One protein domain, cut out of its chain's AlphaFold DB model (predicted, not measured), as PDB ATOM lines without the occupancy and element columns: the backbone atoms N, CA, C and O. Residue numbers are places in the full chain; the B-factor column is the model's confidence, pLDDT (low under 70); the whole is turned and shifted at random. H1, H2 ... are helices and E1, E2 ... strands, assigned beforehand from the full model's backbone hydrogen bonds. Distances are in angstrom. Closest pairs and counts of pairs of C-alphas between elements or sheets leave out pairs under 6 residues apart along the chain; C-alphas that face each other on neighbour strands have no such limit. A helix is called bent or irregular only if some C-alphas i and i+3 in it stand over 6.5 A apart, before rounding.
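This is residues 14 to 139 of the 139 residues of an uncharacterized protein of Arthrobacter crystallopoietes (UniProt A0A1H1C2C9). The long helix H6 runs through the middle of the domain, with H2 and H3, nearly side by side, packed on one side of it and the hairpin E4 E5 and helix H5 on the other. A three-stranded sheet covers the far side of H2 and H3, its other face bare, while short H1 sits at one end of H3 and tiny H4 packs on H2. The printed part has 126 residues with six named helices and five named strands, in the order H1 H2 E1 E2 E3 H3 H4 E4 E5 H5 H6; both sheets, E1 - E2 - E3 and E4 - E5, are antiparallel. The class is mixed, helices and strands, and the whole is compact, with a radius of gyration of the C-alphas of 14.1 A and spans of 37 by 36 by 23 A.

H1, residues 14 to 20, begins at C-alpha 14 (244.621, 138.492, 159.452). H2, residues 24 to 38, is 20.6 A long and irregular: C-alphas 34 and 37 are 9.2 A apart. E1 is residues 39 to 44, 15.7 A; E2 is 47 to 52, 16.4 A; E3 is 57 to 60. H3 spans residues 63 to 71, 12.3 A, and H4 residues 78 to 81. E4 is residues 87 to 91 and E5 residues 94 to 98. H5 is residues 102 to 110. H6, residues 122 to 138, is 24.6 A long and ends at C-alpha 138 (229.212, 126.124, 152.429).

H2 is the hub, touching H1, H3, H4 and H6. H1 and H2 only just touch, with 3 pairs of C-alphas within 8 A, and only at the corner, Ala 18 to Thr 24 at 5.0 A between C-alphas. H2 and H3 touch at a shallow tilt of 19 degrees, the same way, closest at the C-alphas of Ala 35 and Val 70, 5.4 A. Both are on the same face of the sheet E1 E2 E3, in two layers, helices on one face of a sheet; their heights over the sheet are 6.6 A and 9.2 A. E1 E2 E3 form a meander, each strand the antiparallel neighbour of the one before; N 42 and O 49 are 2.9 A apart, N 50 and O 58 2.8 A, within hydrogen-bond range. H6 touches H3 at a steep tilt of 63 degrees, C-alphas of Ala 67 and Leu 130 at 5.7 A. H2 touches H4, C-alphas of Ala 34 and Gln 80 at 6.2 A. H5 touches H6 about perpendicular, at 85 degrees, C-alphas of Asp 102 and Ala 128 at 5.6 A. The closest C-alphas of E5 and H6 are those of Leu 97 and Val 131, 5.9 A; in the hairpin E4 and E5, N 89 and O 96 are 2.9 A apart, within hydrogen-bond range. Every O i to N i+4 pair is within range in H1, H3, H5 and H6, and 9 of 11 in H2; H4 is too short for one.

The two C-alphas farthest apart, of Thr 54 and Arg 115, are 41.7 A apart. The printed part has no cut; the link H5 to H6, of 11 residues, is long. Mean pLDDT of the printed part is 84.7, with residues 82 to 84, 91 to 93, 112 to 118 and 139 under 70.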
ATOM      1  N   LEU A  14     244.723 137.964 160.813       88.38
ATOM      2  CA  LEU A  14     244.621 138.492 159.452       88.38
ATOM      3  C   LEU A  14     244.594 140.023 159.434       88.38
ATOM      4  O   LEU A  14     245.290 140.646 158.632       88.38
ATOM      5  N   THR A  15     243.879 140.644 160.374       89.25
ATOM      6  CA  THR A  15     243.898 142.105 160.529       89.25
ATOM      7  C   THR A  15     245.280 142.606 160.952       89.25
ATOM      8  O   THR A  15     245.769 143.606 160.431       89.25
ATOM      9  N   ALA A  16     245.953 141.905 161.866       87.81
ATOM     10  CA  ALA A  16     247.312 142.237 162.282       87.81
ATOM     11  C   ALA A  16     248.305 142.109 161.116       87.81
ATOM     12  O   ALA A  16     249.129 143.000 160.927       87.81
ATOM     13  N   TYR A  17     248.191 141.055 160.301       87.56
ATOM     14  CA  TYR A  17     249.003 140.868 159.100       87.56
ATOM     15  C   TYR A  17     248.821 142.019 158.104       87.56
ATOM     16  O   TYR A  17     249.808 142.620 157.679       87.56
ATOM     17  N   ALA A  18     247.576 142.378 157.779       89.50
ATOM     18  CA  ALA A  18     247.289 143.470 156.849       89.50
ATOM     19  C   ALA A  18     247.773 144.833 157.372       89.50
ATOM     20  O   ALA A  18     248.202 145.680 156.589       89.50
ATOM     21  N   ASN A  19     247.728 145.059 158.690       88.25
ATOM     22  CA  ASN A  19     248.261 146.276 159.306       88.25
ATOM     23  C   ASN A  19     249.794 146.320 159.239       88.25
ATOM     24  O   ASN A  19     250.355 147.338 158.845       88.25
ATOM     25  N   LEU A  20     250.470 145.221 159.591       86.62
ATOM     26  CA  LEU A  20     251.936 145.143 159.607       86.62
ATOM     27  C   LEU A  20     252.553 145.260 158.208       86.62
ATOM     28  O   LEU A  20     253.647 145.798 158.078       86.62
ATOM     29  N   ASN A  21     251.846 144.790 157.177       87.12
ATOM     30  CA  ASN A  21     252.293 144.860 155.784       87.12
ATOM     31  C   ASN A  21     251.737 146.080 155.025       87.12
ATOM     32  O   ASN A  21     251.936 146.189 153.822       87.12
ATOM     33  N   GLY A  22     251.008 146.986 155.689       89.12
ATOM     34  CA  GLY A  22     250.457 148.191 155.051       89.12
ATOM     35  C   GLY A  22     249.328 147.943 154.038       89.12
ATOM     36  O   GLY A  22     248.872 148.880 153.394       89.12
ATOM     37  N   LEU A  23     248.814 146.716 153.935       91.00
ATOM     38  CA  LEU A  23     247.838 146.300 152.916       91.00
ATOM     39  C   LEU A  23     246.398 146.711 153.243       91.00
ATOM     40  O   LEU A  23     245.496 146.551 152.430       91.00
ATOM     41  N   THR A  24     246.145 147.212 154.450       90.75
ATOM     42  CA  THR A  24     244.783 147.370 154.986       90.75
ATOM     43  C   THR A  24     243.877 148.240 154.109       90.75
ATOM     44  O   THR A  24     242.711 147.898 153.910       90.75
ATOM     45  N   ALA A  25     244.387 149.354 153.580       91.62
ATOM     46  CA  ALA A  25     243.608 150.242 152.719       91.62
ATOM     47  C   ALA A  25     243.266 149.575 151.378       91.62
ATOM     48  O   ALA A  25     242.109 149.585 150.966       91.62
ATOM     49  N   GLU A  26     244.252 148.941 150.749       93.06
ATOM     50  CA  GLU A  26     244.098 148.258 149.463       93.06
ATOM     51  C   GLU A  26     243.183 147.038 149.574       93.06
ATOM     52  O   GLU A  26     242.265 146.883 148.775       93.06
ATOM     53  N   VAL A  27     243.351 146.215 150.614       93.12
ATOM     54  CA  VAL A  27     242.453 145.087 150.899       93.12
ATOM     55  C   VAL A  27     241.025 145.588 151.095       93.12
ATOM     56  O   VAL A  27     240.093 145.009 150.550       93.12
ATOM     57  N   THR A  28     240.836 146.692 151.823       93.19
ATOM     58  CA  THR A  28     239.508 147.296 152.011       93.19
ATOM     59  C   THR A  28     238.900 147.732 150.673       93.19
ATOM     60  O   THR A  28     237.739 147.424 150.412       93.19
ATOM     61  N   ASP A  29     239.662 148.403 149.805       93.06
ATOM     62  CA  ASP A  29     239.181 148.818 148.479       93.06
ATOM     63  C   ASP A  29     238.835 147.611 147.594       93.06
ATOM     64  O   ASP A  29     237.795 147.576 146.937       93.06
ATOM     65  N   LEU A  30     239.654 146.562 147.629       93.62
ATOM     66  CA  LEU A  30     239.400 145.337 146.876       93.62
ATOM     67  C   LEU A  30     238.159 144.598 147.381       93.62
ATOM     68  O   LEU A  30     237.347 144.162 146.567       93.62
ATOM     69  N   LEU A  31     237.950 144.527 148.699       93.62
ATOM     70  CA  LEU A  31     236.720 143.987 149.287       93.62
ATOM     71  C   LEU A  31     235.491 144.824 148.890       93.62
ATOM     72  O   LEU A  31     234.444 144.259 148.577       93.62
ATOM     73  N   GLN A  32     235.613 146.155 148.831       93.19
ATOM     74  CA  GLN A  32     234.554 147.040 148.336       93.19
ATOM     75  C   GLN A  32     234.231 146.779 146.857       93.19
ATOM     76  O   GLN A  32     233.059 146.690 146.486       93.19
ATOM     77  N   ARG A  33     235.247 146.641 146.000       91.69
ATOM     78  CA  ARG A  33     235.056 146.335 144.572       91.69
ATOM     79  C   ARG A  33     234.428 144.961 144.371       91.69
ATOM     80  O   ARG A  33     233.513 144.828 143.561       91.69
ATOM     81  N   ALA A  34     234.861 143.975 145.153       91.75
ATOM     82  CA  ALA A  34     234.311 142.627 145.142       91.75
ATOM     83  C   ALA A  34     232.838 142.598 145.595       91.75
ATOM     84  O   ALA A  34     232.027 141.893 145.003       91.75
ATOM     85  N   ALA A  35     232.463 143.412 146.589       90.88
ATOM     86  CA  ALA A  35     231.071 143.576 147.023       90.88
ATOM     87  C   ALA A  35     230.197 144.360 146.021       90.88
ATOM     88  O   ALA A  35     228.961 144.291 146.059       90.88
ATOM     89  N   GLY A  36     230.823 145.149 145.143       87.62
ATOM     90  CA  GLY A  36     230.145 146.035 144.204       87.62
ATOM     91  C   GLY A  36     229.266 147.075 144.910       87.62
ATOM     92  O   GLY A  36     229.585 147.574 145.983       87.62
ATOM     93  N   LYS A  37     228.111 147.402 144.317       86.12
ATOM     94  CA  LYS A  37     227.181 148.424 144.843       86.12
ATOM     95  C   LYS A  37     226.290 147.933 146.001       86.12
ATOM     96  O   LYS A  37     225.376 148.650 146.407       86.12
ATOM     97  N   ARG A  38     226.482 146.704 146.502       85.94
ATOM     98  CA  ARG A  38     225.588 146.090 147.508       85.94
ATOM     99  C   ARG A  38     225.890 146.548 148.935       85.94
ATOM    100  O   ARG A  38     224.968 146.675 149.749       85.94
ATOM    101  N   ILE A  39     227.163 146.808 149.216       90.12
ATOM    102  CA  ILE A  39     227.661 147.332 150.487       90.12
ATOM    103  C   ILE A  39     228.522 148.553 150.192       90.12
ATOM    104  O   ILE A  39     229.282 148.556 149.230       90.12
ATOM    105  N   ILE A  40     228.405 149.571 151.037       92.00
ATOM    106  CA  ILE A  40     229.377 150.656 151.138       92.00
ATOM    107  C   ILE A  40     230.246 150.366 152.359       92.00
ATOM    108  O   ILE A  40     229.735 150.220 153.471       92.00
ATOM    109  N   LEU A  41     231.544 150.263 152.132       92.88
ATOM    110  CA  LEU A  41     232.578 149.975 153.101       92.88
ATOM    111  C   LEU A  41     233.372 151.255 153.339       92.88
ATOM    112  O   LEU A  41     233.882 151.885 152.415       92.88
ATOM    113  N   SER A  42     233.465 151.665 154.594       90.81
ATOM    114  CA  SER A  42     234.233 152.839 154.997       90.81
ATOM    115  C   SER A  42     235.095 152.484 156.191       90.81
ATOM    116  O   SER A  42     234.642 151.810 157.112       90.81
ATOM    117  N   ARG A  43     236.350 152.928 156.187       88.75
ATOM    118  CA  ARG A  43     237.271 152.680 157.296       88.75
ATOM    119  C   ARG A  43     237.236 153.847 158.275       88.75
ATOM    120  O   ARG A  43     237.312 155.001 157.860       88.75
ATOM    121  N   PHE A  44     237.169 153.543 159.565       82.62
ATOM    122  CA  PHE A  44     237.238 154.524 160.643       82.62
ATOM    123  C   PHE A  44     238.208 154.028 161.720       82.62
ATOM    124  O   PHE A  44     237.934 153.062 162.432       82.62
ATOM    125  N   GLY A  45     239.382 154.660 161.807       82.31
ATOM    126  CA  GLY A  45     240.464 154.201 162.679       82.31
ATOM    127  C   GLY A  45     240.888 152.761 162.356       82.31
ATOM    128  O   GLY A  45     241.303 152.465 161.232       82.31
ATOM    129  N   GLY A  46     240.778 151.874 163.350       82.56
ATOM    130  CA  GLY A  46     241.042 150.432 163.232       82.56
ATOM    131  C   GLY A  46     239.800 149.571 162.977       82.56
ATOM    132  O   GLY A  46     239.853 148.364 163.190       82.56
ATOM    133  N   GLN A  47     238.675 150.179 162.603       89.75
ATOM    134  CA  GLN A  47     237.392 149.509 162.379       89.75
ATOM    135  C   GLN A  47     236.840 149.827 160.985       89.75
ATOM    136  O   GLN A  47     237.277 150.769 160.315       89.75
ATOM    137  N   TRP A  48     235.835 149.060 160.572       93.44
ATOM    138  CA  TRP A  48     235.113 149.237 159.320       93.44
ATOM    139  C   TRP A  48     233.629 149.438 159.586       93.44
ATOM    140  O   TRP A  48     233.010 148.694 160.340       93.44
ATOM    141  N   LEU A  49     233.051 150.432 158.927       93.94
ATOM    142  CA  LEU A  49     231.619 150.630 158.832       93.94
ATOM    143  C   LEU A  49     231.137 150.036 157.510       93.94
ATOM    144  O   LEU A  49     231.599 150.424 156.438       93.94
ATOM    145  N   LEU A  50     230.189 149.115 157.601       93.38
ATOM    146  CA  LEU A  50     229.522 148.497 156.470       93.38
ATOM    147  C   LEU A  50     228.086 148.982 156.431       93.38
ATOM    148  O   LEU A  50     227.331 148.796 157.386       93.38
ATOM    149  N   ARG A  51     227.687 149.568 155.311       92.69
ATOM    150  CA  ARG A  51     226.318 150.013 155.074       92.69
ATOM    151  C   ARG A  51     225.718 149.221 153.924       92.69
ATOM    152  O   ARG A  51     226.170 149.331 152.788       92.69
ATOM    153  N   LYS A  52     224.689 148.429 154.214       89.25
ATOM    154  CA  LYS A  52     223.916 147.707 153.195       89.25
ATOM    155  C   LYS A  52     222.969 148.673 152.481       89.25
ATOM    156  O   LYS A  52     222.498 149.649 153.069       89.25
ATOM    157  N   ARG A  53     222.612 148.360 151.230       83.12
ATOM    158  CA  ARG A  53     221.608 149.127 150.461       83.12
ATOM    159  C   ARG A  53     220.250 149.228 151.169       83.12
ATOM    160  O   ARG A  53     219.541 150.209 150.991       83.12
ATOM    161  N   THR A  54     219.913 148.244 151.998       84.31
ATOM    162  CA  THR A  54     218.689 148.210 152.817       84.31
ATOM    163  C   THR A  54     218.682 149.227 153.965       84.31
ATOM    164  O   THR A  54     217.703 149.305 154.696       84.31
ATOM    165  N   GLY A  55     219.761 149.996 154.153       83.50
ATOM    166  CA  GLY A  55     219.894 150.995 155.217       83.50
ATOM    167  C   GLY A  55     220.551 150.467 156.494       83.50
ATOM    168  O   GLY A  55     220.958 151.266 157.333       83.50
ATOM    169  N   GLN A  56     220.729 149.148 156.620       89.25
ATOM    170  CA  GLN A  56     221.403 148.539 157.766       89.25
ATOM    171  C   GLN A  56     222.881 148.947 157.827       89.25
ATOM    172  O   GLN A  56     223.593 148.879 156.820       89.25
ATOM    173  N   GLN A  57     223.344 149.317 159.020       92.94
ATOM    174  CA  GLN A  57     224.742 149.633 159.310       92.94
ATOM    175  C   GLN A  57     225.327 148.623 160.296       92.94
ATOM    176  O   GLN A  57     224.665 148.226 161.253       92.94
ATOM    177  N   ILE A  58     226.558 148.189 160.042       91.88
ATOM    178  CA  ILE A  58     227.271 147.186 160.831       91.88
ATOM    179  C   ILE A  58     228.700 147.682 161.032       91.88
ATOM    180  O   ILE A  58     229.345 148.108 160.077       91.88
ATOM    181  N   ILE A  59     229.200 147.611 162.263       92.38
ATOM    182  CA  ILE A  59     230.599 147.906 162.574       92.38
ATOM    183  C   ILE A  59     231.345 146.579 162.665       92.38
ATOM    184  O   ILE A  59     231.009 145.747 163.506       92.38
ATOM    185  N   ALA A  60     232.351 146.401 161.818       91.75
ATOM    186  CA  ALA A  60     233.284 145.285 161.870       91.75
ATOM    187  C   ALA A  60     234.610 145.739 162.482       91.75
ATOM    188  O   ALA A  60     235.117 146.827 162.193       91.75
ATOM    189  N   ARG A  61     235.191 144.897 163.335       89.81
ATOM    190  CA  ARG A  61     236.486 145.155 163.991       89.81
ATOM    191  C   ARG A  61     237.626 144.355 163.372       89.81
ATOM    192  O   ARG A  61     238.780 144.554 163.747       89.81
ATOM    193  N   LYS A  62     237.299 143.434 162.467       90.81
ATOM    194  CA  LYS A  62     238.219 142.477 161.853       90.81
ATOM    195  C   LYS A  62     237.956 142.390 160.354       90.81
ATOM    196  O   LYS A  62     236.805 142.482 159.932       90.81
ATOM    197  N   LEU A  63     239.000 142.165 159.561       91.25
ATOM    198  CA  LEU A  63     238.867 141.962 158.114       91.25
ATOM    199  C   LEU A  63     238.038 140.719 157.767       91.25
ATOM    200  O   LEU A  63     237.316 140.734 156.777       91.25
ATOM    201  N   GLU A  64     238.086 139.680 158.595       91.44
ATOM    202  CA  GLU A  64     237.268 138.472 158.454       91.44
ATOM    203  C   GLU A  64     235.776 138.804 158.519       91.44
ATOM    204  O   GLU A  64     235.022 138.404 157.642       91.44
ATOM    205  N   GLU A  65     235.367 139.627 159.490       92.69
ATOM    206  CA  GLU A  65     233.979 140.084 159.618       92.69
ATOM    207  C   GLU A  65     233.562 140.899 158.385       92.69
ATOM    208  O   GLU A  65     232.435 140.778 157.911       92.69
ATOM    209  N   VAL A  66     234.465 141.715 157.824       92.94
ATOM    210  CA  VAL A  66     234.198 142.441 156.573       92.94
ATOM    211  C   VAL A  66     233.976 141.456 155.424       92.94
ATOM    212  O   VAL A  66     232.964 141.552 154.733       92.94
ATOM    213  N   ALA A  67     234.886 140.499 155.238       93.00
ATOM    214  CA  ALA A  67     234.801 139.484 154.193       93.00
ATOM    215  C   ALA A  67     233.537 138.619 154.325       93.00
ATOM    216  O   ALA A  67     232.856 138.382 153.329       93.00
ATOM    217  N   GLU A  68     233.151 138.236 155.545       92.62
ATOM    218  CA  GLU A  68     231.888 137.547 155.836       92.62
ATOM    219  C   GLU A  68     230.690 138.348 155.347       92.62
ATOM    220  O   GLU A  68     229.815 137.802 154.675       92.62
ATOM    221  N   ARG A  69     230.656 139.656 155.621       91.62
ATOM    222  CA  ARG A  69     229.572 140.512 155.131       91.62
ATOM    223  C   ARG A  69     229.576 140.655 153.619       91.62
ATOM    224  O   ARG A  69     228.499 140.770 153.046       91.62
ATOM    225  N   VAL A  70     230.743 140.651 152.978       91.50
ATOM    226  CA  VAL A  70     230.839 140.661 151.512       91.50
ATOM    227  C   VAL A  70     230.260 139.366 150.938       91.50
ATOM    228  O   VAL A  70     229.378 139.431 150.082       91.50
ATOM    229  N   VAL A  71     230.657 138.207 151.467       90.94
ATOM    230  CA  VAL A  71     230.135 136.891 151.056       90.94
ATOM    231  C   VAL A  71     228.632 136.763 151.331       90.94
ATOM    232  O   VAL A  71     227.897 136.247 150.494       90.94
ATOM    233  N   GLU A  72     228.135 137.299 152.451       88.88
ATOM    234  CA  GLU A  72     226.700 137.353 152.781       88.88
ATOM    235  C   GLU A  72     225.838 138.025 151.709       88.88
ATOM    236  O   GLU A  72     224.630 137.797 151.674       88.88
ATOM    237  N   THR A  73     226.414 138.882 150.864       83.88
ATOM    238  CA  THR A  73     225.640 139.562 149.818       83.88
ATOM    239  C   THR A  73     225.283 138.684 148.622       83.88
ATOM    240  O   THR A  73     224.529 139.144 147.765       83.88
ATOM    241  N   GLY A  74     225.779 137.447 148.565       79.25
ATOM    242  CA  GLY A  74     225.378 136.443 147.580       79.25
ATOM    243  C   GLY A  74     226.348 136.299 146.412       79.25
ATOM    244  O   GLY A  74     226.794 135.187 146.165       79.25
ATOM    245  N   ASP A  75     226.754 137.395 145.757       81.56
ATOM    246  CA  ASP A  75     227.643 137.301 144.585       81.56
ATOM    247  C   ASP A  75     228.895 138.163 144.742       81.56
ATOM    248  O   ASP A  75     228.885 139.376 144.520       81.56
ATOM    249  N   VAL A  76     230.013 137.544 145.086       88.62
ATOM    250  CA  VAL A  76     231.301 138.233 145.062       88.62
ATOM    251  C   VAL A  76     231.726 138.430 143.607       88.62
ATOM    252  O   VAL A  76     231.734 137.485 142.819       88.62
ATOM    253  N   ASN A  77     232.100 139.654 143.235       89.06
ATOM    254  CA  ASN A  77     232.647 139.937 141.914       89.06
ATOM    255  C   ASN A  77     234.115 139.481 141.837       89.06
ATOM    256  O   ASN A  77     235.046 140.279 141.963       89.06
ATOM    257  N   TRP A  78     234.306 138.176 141.651       85.00
ATOM    258  CA  TRP A  78     235.619 137.541 141.512       85.00
ATOM    259  C   TRP A  78     236.375 138.013 140.276       85.00
ATOM    260  O   TRP A  78     237.603 138.042 140.282       85.00
ATOM    261  N   GLU A  79     235.651 138.452 139.244       84.38
ATOM    262  CA  GLU A  79     236.248 139.035 138.050       84.38
ATOM    263  C   GLU A  79     237.058 140.296 138.380       84.38
ATOM    264  O   GLU A  79     238.170 140.482 137.899       84.38
ATOM    265  N   GLN A  80     236.573 141.135 139.298       80.94
ATOM    266  CA  GLN A  80     237.331 142.304 139.766       80.94
ATOM    267  C   GLN A  80     238.612 141.913 140.527       80.94
ATOM    268  O   GLN A  80     239.571 142.692 140.608       80.94
ATOM    269  N   LEU A  81     238.666 140.683 141.042       83.88
ATOM    270  CA  LEU A  81     239.807 140.113 141.754       83.88
ATOM    271  C   LEU A  81     240.672 139.169 140.891       83.88
ATOM    272  O   LEU A  81     241.515 138.474 141.448       83.88
ATOM    273  N   GLN A  82     240.512 139.193 139.559       68.50
ATOM    274  CA  GLN A  82     241.017 138.262 138.522       68.50
ATOM    275  C   GLN A  82     242.484 137.769 138.542       68.50
ATOM    276  O   GLN A  82     242.856 137.012 137.656       68.50
ATOM    277  N   ALA A  83     243.338 138.121 139.503       61.38
ATOM    278  CA  ALA A  83     244.747 137.697 139.504       61.38
ATOM    279  C   ALA A  83     245.022 136.331 140.159       61.38
ATOM    280  O   ALA A  83     246.175 135.928 140.224       61.38
ATOM    281  N   ALA A  84     244.009 135.653 140.700       63.38
ATOM    282  CA  ALA A  84     244.226 134.584 141.673       63.38
ATOM    283  C   ALA A  84     243.863 133.173 141.202       63.38
ATOM    284  O   ALA A  84     243.725 132.308 142.054       63.38
ATOM    285  N   GLU A  85     243.667 132.943 139.898       74.06
ATOM    286  CA  GLU A  85     243.452 131.596 139.327       74.06
ATOM    287  C   GLU A  85     242.482 130.725 140.153       74.06
ATOM    288  O   GLU A  85     242.749 129.560 140.452       74.06
ATOM    289  N   ILE A  86     241.362 131.314 140.591       82.50
ATOM    290  CA  ILE A  86     240.411 130.617 141.458       82.50
ATOM    291  C   ILE A  86     239.803 129.470 140.660       82.50
ATOM    292  O   ILE A  86     239.202 129.686 139.606       82.50
ATOM    293  N   THR A  87     239.932 128.254 141.179       82.94
ATOM    294  CA  THR A  87     239.339 127.060 140.570       82.94
ATOM    295  C   THR A  87     238.188 126.547 141.421       82.94
ATOM    296  O   THR A  87     238.152 126.736 142.636       82.94
ATOM    297  N   THR A  88     237.215 125.902 140.785       83.25
ATOM    298  CA  THR A  88     236.103 125.244 141.476       83.25
ATOM    299  C   THR A  88     236.361 123.750 141.559       83.25
ATOM    300  O   THR A  88     236.672 123.123 140.544       83.25
ATOM    301  N   LYS A  89     236.158 123.155 142.735       82.12
ATOM    302  CA  LYS A  89     236.210 121.703 142.923       82.12
ATOM    303  C   LYS A  89     234.873 121.181 143.457       82.12
ATOM    304  O   LYS A  89     234.303 121.809 144.351       82.12
ATOM    305  N   PRO A  90     234.377 120.033 142.961       73.50
ATOM    306  CA  PRO A  90     233.223 119.378 143.561       73.50
ATOM    307  C   PRO A  90     233.543 118.915 144.988       73.50
ATOM    308  O   PRO A  90     234.599 118.333 145.248       73.50
ATOM    309  N   ALA A  91     232.613 119.166 145.901       69.81
ATOM    310  CA  ALA A  91     232.628 118.723 147.287       69.81
ATOM    311  C   ALA A  91     231.316 118.007 147.631       69.81
ATOM    312  O   ALA A  91     230.330 118.103 146.903       69.81
ATOM    313  N   THR A  92     231.302 117.293 148.757       68.19
ATOM    314  CA  THR A  92     230.172 116.453 149.193       68.19
ATOM    315  C   THR A  92     228.856 117.230 149.320       68.19
ATOM    316  O   THR A  92     227.792 116.658 149.104       68.19
ATOM    317  N   THR A  93     228.929 118.529 149.623       63.69
ATOM    318  CA  THR A  93     227.768 119.395 149.892       63.69
ATOM    319  C   THR A  93     227.621 120.553 148.891       63.69
ATOM    320  O   THR A  93     226.740 121.392 149.057       63.69
ATOM    321  N   GLY A  94     228.457 120.626 147.844       70.25
ATOM    322  CA  GLY A  94     228.429 121.737 146.885       70.25
ATOM    323  C   GLY A  94     229.737 121.949 146.117       70.25
ATOM    324  O   GLY A  94     230.488 121.007 145.868       70.25
ATOM    325  N   LEU A  95     230.009 123.196 145.726       77.19
ATOM    326  CA  LEU A  95     231.268 123.604 145.093       77.19
ATOM    327  C   LEU A  95     232.163 124.303 146.119       77.19
ATOM    328  O   LEU A  95     231.717 125.211 146.816       77.19
ATOM    329  N   LEU A  96     233.432 123.902 146.171       84.19
ATOM    330  CA  LEU A  96     234.475 124.628 146.892       84.19
ATOM    331  C   LEU A  96     235.244 125.510 145.918       84.19
ATOM    332  O   LEU A  96     235.645 125.057 144.842       84.19
ATOM    333  N   LEU A  97     235.475 126.753 146.326       86.62
ATOM    334  CA  LEU A  97     236.419 127.636 145.658       86.62
ATOM    335  C   LEU A  97     237.819 127.326 146.185       86.62
ATOM    336  O   LEU A  97     238.004 127.149 147.384       86.62
ATOM    337  N   ILE A  98     238.804 127.245 145.304       86.94
ATOM    338  CA  ILE A  98     240.196 126.992 145.670       86.94
ATOM    339  C   ILE A  98     241.008 128.196 145.227       86.94
ATOM    340  O   ILE A  98     241.007 128.538 144.044       86.94
ATOM    341  N   SER A  99     241.706 128.817 146.178       88.50
ATOM    342  CA  SER A  99     242.710 129.831 145.878       88.50
ATOM    343  C   SER A  99     244.103 129.201 145.949       88.50
ATOM    344  O   SER A  99     244.393 128.479 146.906       88.50
ATOM    345  N   PRO A 100     245.018 129.506 145.011       86.62
ATOM    346  CA  PRO A 100     246.418 129.100 145.124       86.62
ATOM    347  C   PRO A 100     247.095 129.681 146.377       86.62
ATOM    348  O   PRO A 100     248.127 129.167 146.786       86.62
ATOM    349  N   TYR A 101     246.499 130.705 146.997       87.75
ATOM    350  CA  TYR A 101     247.004 131.394 148.187       87.75
ATOM    351  C   TYR A 101     246.427 130.864 149.510       87.75
ATOM    352  O   TYR A 101     246.676 131.434 150.576       87.75
ATOM    353  N   ASP A 102     245.624 129.794 149.471       85.25
ATOM    354  CA  ASP A 102     245.015 129.217 150.675       85.25
ATOM    355  C   ASP A 102     246.076 128.686 151.654       85.25
ATOM    356  O   ASP A 102     245.869 128.715 152.869       85.25
ATOM    357  N   ALA A 103     247.216 128.207 151.148       85.75
ATOM    358  CA  ALA A 103     248.316 127.717 151.974       85.75
ATOM    359  C   ALA A 103     248.982 128.859 152.756       85.75
ATOM    360  O   ALA A 103     249.173 128.750 153.968       85.75
ATOM    361  N   GLU A 104     249.269 129.976 152.090       86.56
ATOM    362  CA  GLU A 104     249.828 131.184 152.693       86.56
ATOM    363  C   GLU A 104     248.855 131.797 153.707       86.56
ATOM    364  O   GLU A 104     249.259 132.169 154.811       86.56
ATOM    365  N   LEU A 105     247.556 131.845 153.391       87.56
ATOM    366  CA  LEU A 105     246.537 132.322 154.328       87.56
ATOM    367  C   LEU A 105     246.460 131.439 155.581       87.56
ATOM    368  O   LEU A 105     246.435 131.961 156.698       87.56
ATOM    369  N   LYS A 106     246.471 130.108 155.421       87.44
ATOM    370  CA  LYS A 106     246.531 129.167 156.552       87.44
ATOM    371  C   LYS A 106     247.793 129.371 157.377       87.44
ATOM    372  O   LYS A 106     247.714 129.436 158.599       87.44
ATOM    373  N   GLN A 107     248.937 129.581 156.731       85.25
ATOM    374  CA  GLN A 107     250.180 129.867 157.432       85.25
ATOM    375  C   GLN A 107     250.090 131.155 158.263       85.25
ATOM    376  O   GLN A 107     250.572 131.169 159.395       85.25
ATOM    377  N   ILE A 108     249.448 132.216 157.760       85.81
ATOM    378  CA  ILE A 108     249.202 133.457 158.521       85.81
ATOM    379  C   ILE A 108     248.264 133.201 159.709       85.81
ATOM    380  O   ILE A 108     248.455 133.762 160.790       85.81
ATOM    381  N   LEU A 109     247.251 132.352 159.528       83.19
ATOM    382  CA  LEU A 109     246.348 131.956 160.604       83.19
ATOM    383  C   LEU A 109     247.061 131.121 161.673       83.19
ATOM    384  O   LEU A 109     246.730 131.267 162.845       83.19
ATOM    385  N   GLU A 110     248.033 130.287 161.311       81.50
ATOM    386  CA  GLU A 110     248.713 129.349 162.215       81.50
ATOM    387  C   GLU A 110     250.010 129.912 162.834       81.50
ATOM    388  O   GLU A 110     250.382 129.530 163.945       81.50
ATOM    389  N   THR A 111     250.677 130.862 162.170       70.12
ATOM    390  CA  THR A 111     252.006 131.386 162.546       70.12
ATOM    391  C   THR A 111     251.916 132.796 163.157       70.12
ATOM    392  O   THR A 111     251.137 133.629 162.695       70.12
ATOM    393  N   PRO A 112     252.731 133.147 164.175       61.81
ATOM    394  CA  PRO A 112     252.793 134.514 164.693       61.81
ATOM    395  C   PRO A 112     253.255 135.529 163.630       61.81
ATOM    396  O   PRO A 112     254.244 135.317 162.927       61.81
ATOM    397  N   ALA A 113     252.572 136.682 163.585       58.28
ATOM    398  CA  ALA A 113     252.597 137.702 162.525       58.28
ATOM    399  C   ALA A 113     253.971 138.300 162.141       58.28
ATOM    400  O   ALA A 113     254.058 139.068 161.188       58.28
ATOM    401  N   LYS A 114     255.050 137.966 162.857       54.72
ATOM    402  CA  LYS A 114     256.413 138.456 162.593       54.72
ATOM    403  C   LYS A 114     257.258 137.543 161.692       54.72
ATOM    404  O   LYS A 114     258.421 137.862 161.469       54.72
ATOM    405  N   ARG A 115     256.738 136.401 161.220       51.53
ATOM    406  CA  ARG A 115     257.584 135.356 160.603       51.53
ATOM    407  C   ARG A 115     257.004 134.598 159.400       51.53
ATOM    408  O   ARG A 115     257.459 133.492 159.129       51.53
ATOM    409  N   ALA A 116     256.044 135.156 158.667       52.16
ATOM    410  CA  ALA A 116     255.550 134.515 157.445       52.16
ATOM    411  C   ALA A 116     256.323 135.021 156.215       52.16
ATOM    412  O   ALA A 116     256.278 136.204 155.882       52.16
ATOM    413  N   ALA A 117     257.074 134.111 155.591       56.56
ATOM    414  CA  ALA A 117     257.752 134.307 154.317       56.56
ATOM    415  C   ALA A 117     256.758 134.219 153.143       56.56
ATOM    416  O   ALA A 117     255.742 133.540 153.247       56.56
ATOM    417  N   LYS A 118     257.118 134.896 152.042       61.88
ATOM    418  CA  LYS A 118     256.307 135.257 150.863       61.88
ATOM    419  C   LYS A 118     255.134 136.187 151.211       61.88
ATOM    420  O   LYS A 118     254.101 135.788 151.731       61.88
ATOM    421  N   THR A 119     255.342 137.476 150.954       71.12
ATOM    422  CA  THR A 119     254.340 138.530 151.131       71.12
ATOM    423  C   THR A 119     253.220 138.332 150.122       71.12
ATOM    424  O   THR A 119     253.471 138.423 148.920       71.12
ATOM    425  N   LEU A 120     252.005 138.072 150.607       85.00
ATOM    426  CA  LEU A 120     250.813 138.241 149.788       85.00
ATOM    427  C   LEU A 120     250.674 139.733 149.497       85.00
ATOM    428  O   LEU A 120     250.755 140.549 150.418       85.00
ATOM    429  N   ASP A 121     250.451 140.094 148.239       89.88
ATOM    430  CA  ASP A 121     249.961 141.436 147.946       89.88
ATOM    431  C   ASP A 121     248.499 141.591 148.415       89.88
ATOM    432  O   ASP A 121     247.824 140.624 148.795       89.88
ATOM    433  N   ALA A 122     247.988 142.823 148.410       91.19
ATOM    434  CA  ALA A 122     246.637 143.108 148.881       91.19
ATOM    435  C   ALA A 122     245.550 142.326 148.123       91.19
ATOM    436  O   ALA A 122     244.532 141.956 148.714       91.19
ATOM    437  N   ARG A 123     245.755 142.042 146.832       91.25
ATOM    438  CA  ARG A 123     244.797 141.295 146.014       91.25
ATOM    439  C   ARG A 123     244.837 139.813 146.318       91.25
ATOM    440  O   ARG A 123     243.775 139.229 146.524       91.25
ATOM    441  N   GLN A 124     246.025 139.228 146.386       91.50
ATOM    442  CA  GLN A 124     246.206 137.826 146.754       91.50
ATOM    443  C   GLN A 124     245.595 137.557 148.133       91.50
ATOM    444  O   GLN A 124     244.836 136.606 148.308       91.50
ATOM    445  N   PHE A 125     245.830 138.467 149.082       91.81
ATOM    446  CA  PHE A 125     245.253 138.396 150.417       91.81
ATOM    447  C   PHE A 125     243.722 138.510 150.416       91.81
ATOM    448  O   PHE A 125     243.047 137.694 151.042       91.81
ATOM    449  N   ALA A 126     243.157 139.495 149.706       92.94
ATOM    450  CA  ALA A 126     241.707 139.681 149.638       92.94
ATOM    451  C   ALA A 126     240.997 138.469 149.012       92.94
ATOM    452  O   ALA A 126     239.945 138.060 149.505       92.94
ATOM    453  N   VAL A 127     241.577 137.872 147.964       92.88
ATOM    454  CA  VAL A 127     241.026 136.657 147.350       92.88
ATOM    455  C   VAL A 127     241.067 135.485 148.317       92.88
ATOM    456  O   VAL A 127     240.024 134.874 148.545       92.88
ATOM    457  N   ALA A 128     242.238 135.188 148.885       92.06
ATOM    458  CA  ALA A 128     242.394 134.069 149.809       92.06
ATOM    459  C   ALA A 128     241.397 134.187 150.969       92.06
ATOM    460  O   ALA A 128     240.705 133.232 151.313       92.06
ATOM    461  N   LEU A 129     241.258 135.398 151.518       92.69
ATOM    462  CA  LEU A 129     240.327 135.683 152.600       92.69
ATOM    463  C   LEU A 129     238.864 135.420 152.209       92.69
ATOM    464  O   LEU A 129     238.143 134.759 152.955       92.69
ATOM    465  N   LEU A 130     238.415 135.918 151.053       92.50
ATOM    466  CA  LEU A 130     237.039 135.707 150.596       92.50
ATOM    467  C   LEU A 130     236.760 134.231 150.282       92.50
ATOM    468  O   LEU A 130     235.676 133.751 150.607       92.50
ATOM    469  N   VAL A 131     237.713 133.512 149.681       91.12
ATOM    470  CA  VAL A 131     237.585 132.074 149.380       91.12
ATOM    471  C   VAL A 131     237.489 131.264 150.672       91.12
ATOM    472  O   VAL A 131     236.574 130.454 150.825       91.12
ATOM    473  N   HIS A 132     238.369 131.540 151.637       90.69
ATOM    474  CA  HIS A 132     238.349 130.912 152.955       90.69
ATOM    475  C   HIS A 132     236.994 131.085 153.654       90.69
ATOM    476  O   HIS A 132     236.396 130.110 154.107       90.69
ATOM    477  N   VAL A 133     236.486 132.319 153.694       91.62
ATOM    478  CA  VAL A 133     235.203 132.643 154.331       91.62
ATOM    479  C   VAL A 133     234.017 132.040 153.574       91.62
ATOM    480  O   VAL A 133     233.067 131.572 154.199       91.62
ATOM    481  N   HIS A 134     234.061 132.024 152.240       89.31
ATOM    482  CA  HIS A 134     233.020 131.409 151.420       89.31
ATOM    483  C   HIS A 134     232.901 129.910 151.704       89.31
ATOM    484  O   HIS A 134     231.814 129.432 152.017       89.31
ATOM    485  N   ASN A 135     234.025 129.194 151.684       88.19
ATOM    486  CA  ASN A 135     234.057 127.759 151.959       88.19
ATOM    487  C   ASN A 135     233.624 127.426 153.393       88.19
ATOM    488  O   ASN A 135     232.933 126.437 153.609       88.19
ATOM    489  N   ALA A 136     233.979 128.261 154.375       85.94
ATOM    490  CA  ALA A 136     233.557 128.072 155.766       85.94
ATOM    491  C   ALA A 136     232.032 128.191 155.970       85.94
ATOM    492  O   ALA A 136     231.524 127.761 157.000       85.94
ATOM    493  N   ARG A 137     231.302 128.783 155.013       78.38
ATOM    494  CA  ARG A 137     229.833 128.869 155.036       78.38
ATOM    495  C   ARG A 137     229.126 127.755 154.279       78.38
ATOM    496  O   ARG A 137     227.946 127.530 154.535       78.38
ATOM    497  N   THR A 138     229.793 127.152 153.302       72.19
ATOM    498  CA  THR A 138     229.212 126.124 152.429       72.19
ATOM    499  C   THR A 138     229.574 124.699 152.855       72.19
ATOM    500  O   THR A 138     228.957 123.759 152.353       72.19
ATOM    501  N   ALA A 139     230.549 124.540 153.759       62.56
ATOM    502  CA  ALA A 139     230.912 123.283 154.418       62.56
ATOM    503  C   ALA A 139     229.961 122.940 155.574       62.56
ATOM    504  O   ALA A 139     229.613 121.742 155.682       62.56
TER     505      ALA A 139